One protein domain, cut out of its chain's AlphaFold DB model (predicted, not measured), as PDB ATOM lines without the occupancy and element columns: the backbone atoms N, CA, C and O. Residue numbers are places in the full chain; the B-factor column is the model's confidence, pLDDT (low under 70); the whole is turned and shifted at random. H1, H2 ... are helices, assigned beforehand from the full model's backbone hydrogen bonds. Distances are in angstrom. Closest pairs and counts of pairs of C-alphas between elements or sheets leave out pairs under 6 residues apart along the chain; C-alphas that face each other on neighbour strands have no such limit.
ATOM      1  N   ALA A  28     858.886   9.325 159.641       83.69
ATOM      2  CA  ALA A  28     857.453   9.043 159.520       83.69
ATOM      3  C   ALA A  28     856.813   9.638 158.247       83.69
ATOM      4  O   ALA A  28     856.012   8.987 157.575       83.69
ATOM      5  N   ARG A  29     857.179  10.872 157.874       86.50
ATOM      6  CA  ARG A  29     856.672  11.522 156.652       86.50
ATOM      7  C   ARG A  29     857.201  10.814 155.412       86.50
ATOM      8  O   ARG A  29     856.457  10.618 154.452       86.50
ATOM      9  N   ARG A  30     858.474  10.418 155.441       88.56
ATOM     10  CA  ARG A  30     859.099   9.664 154.355       88.56
ATOM     11  C   ARG A  30     858.422   8.305 154.169       88.56
ATOM     12  O   ARG A  30     858.046   7.972 153.050       88.56
ATOM     13  N   GLN A  31     858.188   7.569 155.255       89.69
ATOM     14  CA  GLN A  31     857.474   6.288 155.231       89.69
ATOM     15  C   GLN A  31     856.066   6.418 154.640       89.69
ATOM     16  O   GLN A  31     855.699   5.635 153.766       89.69
ATOM     17  N   ALA A  32     855.308   7.447 155.027       91.25
ATOM     18  CA  ALA A  32     853.974   7.687 154.474       91.25
ATOM     19  C   ALA A  32     853.993   7.925 152.948       91.25
ATOM     20  O   ALA A  32     853.105   7.458 152.228       91.25
ATOM     21  N   LEU A  33     855.013   8.622 152.433       91.62
ATOM     22  CA  LEU A  33     855.190   8.822 150.992       91.62
ATOM     23  C   LEU A  33     855.570   7.524 150.273       91.62
ATOM     24  O   LEU A  33     854.993   7.231 149.226       91.62
ATOM     25  N   VAL A  34     856.478   6.731 150.848       92.06
ATOM     26  CA  VAL A  34     856.851   5.411 150.313       92.06
ATOM     27  C   VAL A  34     855.628   4.493 150.247       92.06
ATOM     28  O   VAL A  34     855.370   3.898 149.202       92.06
ATOM     29  N   GLU A  35     854.810   4.428 151.302       93.25
ATOM     30  CA  GLU A  35     853.571   3.642 151.287       93.25
ATOM     31  C   GLU A  35     852.573   4.128 150.228       93.25
ATOM     32  O   GLU A  35     851.946   3.320 149.537       93.25
ATOM     33  N   SER A  36     852.430   5.446 150.072       92.94
ATOM     34  CA  SER A  36     851.570   6.041 149.045       92.94
ATOM     35  C   SER A  36     852.029   5.675 147.630       92.94
ATOM     36  O   SER A  36     851.212   5.276 146.795       92.94
ATOM     37  N   LEU A  37     853.333   5.776 147.355       93.50
ATOM     38  CA  LEU A  37     853.922   5.376 146.077       93.50
ATOM     39  C   LEU A  37     853.752   3.871 145.838       93.50
ATOM     40  O   LEU A  37     853.360   3.479 144.742       93.50
ATOM     41  N   ARG A  38     853.934   3.033 146.867       93.62
ATOM     42  CA  ARG A  38     853.773   1.572 146.779       93.62
ATOM     43  C   ARG A  38     852.345   1.168 146.416       93.62
ATOM     44  O   ARG A  38     852.154   0.346 145.520       93.62
ATOM     45  N   ARG A  39     851.332   1.763 147.060       92.06
ATOM     46  CA  ARG A  39     849.916   1.502 146.730       92.06
ATOM     47  C   ARG A  39     849.608   1.847 145.273       92.06
ATOM     48  O   ARG A  39     849.007   1.041 144.567       92.06
ATOM     49  N   ARG A  40     850.068   3.011 144.810       92.25
ATOM     50  CA  ARG A  40     849.874   3.443 143.419       92.25
ATOM     51  C   ARG A  40     850.628   2.546 142.436       92.25
ATOM     52  O   ARG A  40     850.053   2.150 141.430       92.25
ATOM     53  N   TYR A  41     851.863   2.158 142.754       90.75
ATOM     54  CA  TYR A  41     852.672   1.270 141.920       90.75
ATOM     55  C   TYR A  41     852.002  -0.090 141.702       90.75
ATOM     56  O   TYR A  41     851.924  -0.542 140.560       90.75
ATOM     57  N   ARG A  42     851.432  -0.694 142.754       90.31
ATOM     58  CA  ARG A  42     850.678  -1.956 142.647       90.31
ATOM     59  C   ARG A  42     849.505  -1.856 141.674       90.31
ATOM     60  O   ARG A  42     849.368  -2.726 140.824       90.31
ATOM     61  N   SER A  43     848.744  -0.765 141.715       87.56
ATOM     62  CA  SER A  43     847.652  -0.541 140.756       87.56
ATOM     63  C   SER A  43     848.161  -0.436 139.305       87.56
ATOM     64  O   SER A  43     847.537  -0.956 138.383       87.56
ATOM     65  N   THR A  44     849.357   0.128 139.077       88.31
ATOM     66  CA  THR A  44     849.967   0.130 137.727       88.31
ATOM     67  C   THR A  44     850.433  -1.249 137.248       88.31
ATOM     68  O   THR A  44     850.639  -1.435 136.046       88.31
ATOM     69  N   LEU A  45     850.645  -2.212 138.154       86.69
ATOM     70  CA  LEU A  45     850.977  -3.591 137.788       86.69
ATOM     71  C   LEU A  45     849.735  -4.330 137.283       86.69
ATOM     72  O   LEU A  45     849.824  -5.015 136.270       86.69
ATOM     73  N   GLU A  46     848.581  -4.124 137.921       82.88
ATOM     74  CA  GLU A  46     847.304  -4.740 137.524       82.88
ATOM     75  C   GLU A  46     846.876  -4.321 136.113       82.88
ATOM     76  O   GLU A  46     846.409  -5.141 135.328       82.88
ATOM     77  N   HIS A  47     847.108  -3.056 135.759       81.19
ATOM     78  CA  HIS A  47     846.749  -2.508 134.449       81.19
ATOM     79  C   HIS A  47     847.892  -2.530 133.420       81.19
ATOM     80  O   HIS A  47     847.693  -2.103 132.286       81.19
ATOM     81  N   SER A  48     849.089  -3.009 133.791       83.38
ATOM     82  CA  SER A  48     850.303  -2.953 132.952       83.38
ATOM     83  C   SER A  48     850.580  -1.564 132.357       83.38
ATOM     84  O   SER A  48     851.107  -1.422 131.253       83.38
ATOM     85  N   ASP A  49     850.235  -0.515 133.103       89.12
ATOM     86  CA  ASP A  49     850.230   0.849 132.590       89.12
ATOM     87  C   ASP A  49     851.626   1.480 132.702       89.12
ATOM     88  O   ASP A  49     852.034   2.039 133.728       89.12
ATOM     89  N   ALA A  50     852.402   1.344 131.624       87.88
ATOM     90  CA  ALA A  50     853.784   1.810 131.558       87.88
ATOM     91  C   ALA A  50     853.909   3.335 131.726       87.88
ATOM     92  O   ALA A  50     854.900   3.814 132.285       87.88
ATOM     93  N   ARG A  51     852.904   4.110 131.289       89.75
ATOM     94  CA  ARG A  51     852.902   5.572 131.454       89.75
ATOM     95  C   ARG A  51     852.688   5.959 132.910       89.75
ATOM     96  O   ARG A  51     853.422   6.805 133.421       89.75
ATOM     97  N   ALA A  52     851.734   5.316 133.581       89.62
ATOM     98  CA  ALA A  52     851.492   5.535 135.005       89.62
ATOM     99  C   ALA A  52     852.733   5.181 135.837       89.62
ATOM    100  O   ALA A  52     853.132   5.931 136.729       89.62
ATOM    101  N   ARG A  53     853.414   4.087 135.478       89.31
ATOM    102  CA  ARG A  53     854.671   3.689 136.113       89.31
ATOM    103  C   ARG A  53     855.754   4.752 135.931       89.31
ATOM    104  O   ARG A  53     856.346   5.188 136.909       89.31
ATOM    105  N   GLN A  54     855.963   5.252 134.714       91.75
ATOM    106  CA  GLN A  54     856.951   6.304 134.463       91.75
ATOM    107  C   GLN A  54     856.652   7.600 135.242       91.75
ATOM    108  O   GLN A  54     857.578   8.257 135.720       91.75
ATOM    109  N   ALA A  55     855.377   7.969 135.390       93.75
ATOM    110  CA  ALA A  55     854.974   9.126 136.187       93.75
ATOM    111  C   ALA A  55     855.334   8.957 137.675       93.75
ATOM    112  O   ALA A  55     855.900   9.876 138.265       93.75
ATOM    113  N   LEU A  56     855.106   7.769 138.247       92.94
ATOM    114  CA  LEU A  56     855.480   7.464 139.634       92.94
ATOM    115  C   LEU A  56     856.991   7.538 139.869       92.94
ATOM    116  O   LEU A  56     857.425   8.040 140.900       92.94
ATOM    117  N   PHE A  57     857.800   7.094 138.905       92.44
ATOM    118  CA  PHE A  57     859.260   7.199 139.003       92.44
ATOM    119  C   PHE A  57     859.719   8.662 139.019       92.44
ATOM    120  O   PHE A  57     860.551   9.034 139.843       92.44
ATOM    121  N   LYS A  58     859.149   9.515 138.158       93.56
ATOM    122  CA  LYS A  58     859.446  10.959 138.159       93.56
ATOM    123  C   LYS A  58     859.055  11.617 139.482       93.56
ATOM    124  O   LYS A  58     859.811  12.432 140.002       93.56
ATOM    125  N   GLU A  59     857.898  11.248 140.028       93.00
ATOM    126  CA  GLU A  59     857.432  11.745 141.323       93.00
ATOM    127  C   GLU A  59     858.377  11.324 142.455       93.00
ATOM    128  O   GLU A  59     858.763  12.154 143.270       93.00
ATOM    129  N   ALA A  60     858.819  10.067 142.477       92.50
ATOM    130  CA  ALA A  60     859.757   9.579 143.479       92.50
ATOM    131  C   ALA A  60     861.100  10.320 143.440       92.50
ATOM    132  O   ALA A  60     861.578  10.767 144.480       92.50
ATOM    133  N   VAL A  61     861.647  10.546 142.240       90.94
ATOM    134  CA  VAL A  61     862.869  11.342 142.047       90.94
ATOM    135  C   VAL A  61     862.680  12.769 142.566       90.94
ATOM    136  O   VAL A  61     863.542  13.271 143.284       90.94
ATOM    137  N   TYR A  62     861.540  13.407 142.276       90.88
ATOM    138  CA  TYR A  62     861.218  14.737 142.808       90.88
ATOM    139  C   TYR A  62     861.130  14.751 144.343       90.88
ATOM    140  O   TYR A  62     861.547  15.708 144.991       90.88
ATOM    141  N   LEU A  63     860.625  13.667 144.934       88.50
ATOM    142  CA  LEU A  63     860.532  13.479 146.380       88.50
ATOM    143  C   LEU A  63     861.841  12.977 147.017       88.50
ATOM    144  O   LEU A  63     861.869  12.761 148.227       88.50
ATOM    145  N   GLY A  64     862.917  12.762 146.255       89.56
ATOM    146  CA  GLY A  64     864.158  12.177 146.776       89.56
ATOM    147  C   GLY A  64     863.978  10.765 147.356       89.56
ATOM    148  O   GLY A  64     864.682  10.385 148.291       89.56
ATOM    149  N   ILE A  65     862.999  10.015 146.847       89.75
ATOM    150  CA  ILE A  65     862.737   8.612 147.177       89.75
ATOM    151  C   ILE A  65     863.275   7.767 146.027       89.75
ATOM    152  O   ILE A  65     862.956   8.020 144.862       89.75
ATOM    153  N   GLN A  66     864.084   6.760 146.341       89.56
ATOM    154  CA  GLN A  66     864.591   5.847 145.327       89.56
ATOM    155  C   GLN A  66     863.458   4.920 144.856       89.56
ATOM    156  O   GLN A  66     862.708   4.402 145.691       89.56
ATOM    157  N   PRO A  67     863.284   4.707 143.539       88.06
ATOM    158  CA  PRO A  67     862.231   3.846 143.006       88.06
ATOM    159  C   PRO A  67     862.191   2.446 143.611       88.06
ATOM    160  O   PRO A  67     861.123   1.888 143.863       88.06
ATOM    161  N   GLU A  68     863.366   1.908 143.904       88.44
ATOM    162  CA  GLU A  68     863.579   0.601 144.504       88.44
ATOM    163  C   GLU A  68     862.881   0.489 145.869       88.44
ATOM    164  O   GLU A  68     862.397  -0.581 146.222       88.44
ATOM    165  N   GLU A  69     862.725   1.591 146.608       88.00
ATOM    166  CA  GLU A  69     862.139   1.591 147.954       88.00
ATOM    167  C   GLU A  69     860.634   1.307 147.970       88.00
ATOM    168  O   GLU A  69     860.126   0.747 148.941       88.00
ATOM    169  N   PHE A  70     859.908   1.667 146.907       87.62
ATOM    170  CA  PHE A  70     858.479   1.351 146.781       87.62
ATOM    171  C   PHE A  70     858.191   0.264 145.738       87.62
ATOM    172  O   PHE A  70     857.102  -0.311 145.764       87.62
ATOM    173  N   ALA A  71     859.143  -0.036 144.847       84.69
ATOM    174  CA  ALA A  71     859.023  -1.091 143.841       84.69
ATOM    175  C   ALA A  71     859.486  -2.474 144.340       84.69
ATOM    176  O   ALA A  71     858.976  -3.477 143.846       84.69
ATOM    177  N   ALA A  72     860.403  -2.554 145.317       72.94
ATOM    178  CA  ALA A  72     860.907  -3.829 145.852       72.94
ATOM    179  C   ALA A  72     859.941  -4.522 146.831       72.94
ATOM    180  O   ALA A  72     860.107  -5.698 147.147       72.94
ATOM    181  N   GLY A  73     858.917  -3.814 147.311       58.19
ATOM    182  CA  GLY A  73     857.889  -4.370 148.185       58.19
ATOM    183  C   GLY A  73     856.762  -5.048 147.402       58.19
ATOM    184  O   GLY A  73     855.647  -4.515 147.378       58.19
TER     185      GLY A  73
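What this domain is: This is residues 28 to 73 of the 74 residues of an uncharacterized protein of Synechococcus sp. CBW1004 (UniProt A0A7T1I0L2). A helical hairpin, the long H1 and the shorter H2 side by side, has a small third helix, H3, packed over one side of it, chiefly on H1. The 46 printed residues hold three named helices, H1 H2 H3 in chain order, and no named strand: all helix. The whole is compact, with a radius of gyration of the C-alphas of 9.8 A, and its outline is elongated, 30 by 17 by 14 A.

How they stand to each other: H1, residues 28 to 46, touches H2, residues 50 to 62, with its residues 37 to 44 alone; the closest C-alphas, of Thr 44 and Arg 53, are 6.1 A apart. This hairpin has a shallow tilt of 12 degrees, opposite ways. H3, residues 67 to 71, touches residues 34 to 41 of H1, closest at the C-alphas of Arg 38 and Phe 70, 4.7 A. H2 and H3 only just touch, with 3 pairs of C-alphas within 8 A, and only at the corner, closest at Phe 57 and Pro 67, 6.0 A. In H1, H2 and H3 every O i to N i+4 pair is within hydrogen-bond range.

Where its parts are: H1 runs 27.9 A from C-alpha 28 at (857.453, 9.043, 159.520). H2 measures 18.7 A and H3 5.9 A, ending at C-alpha 71, (859.023, -1.091, 143.841).

The domain as a whole: The C-alphas of Ala 28 and Ser 48, the two farthest apart, are 30.0 A apart. The printed part has no cut; both links are tight. Residue 73 alone has pLDDT under 70.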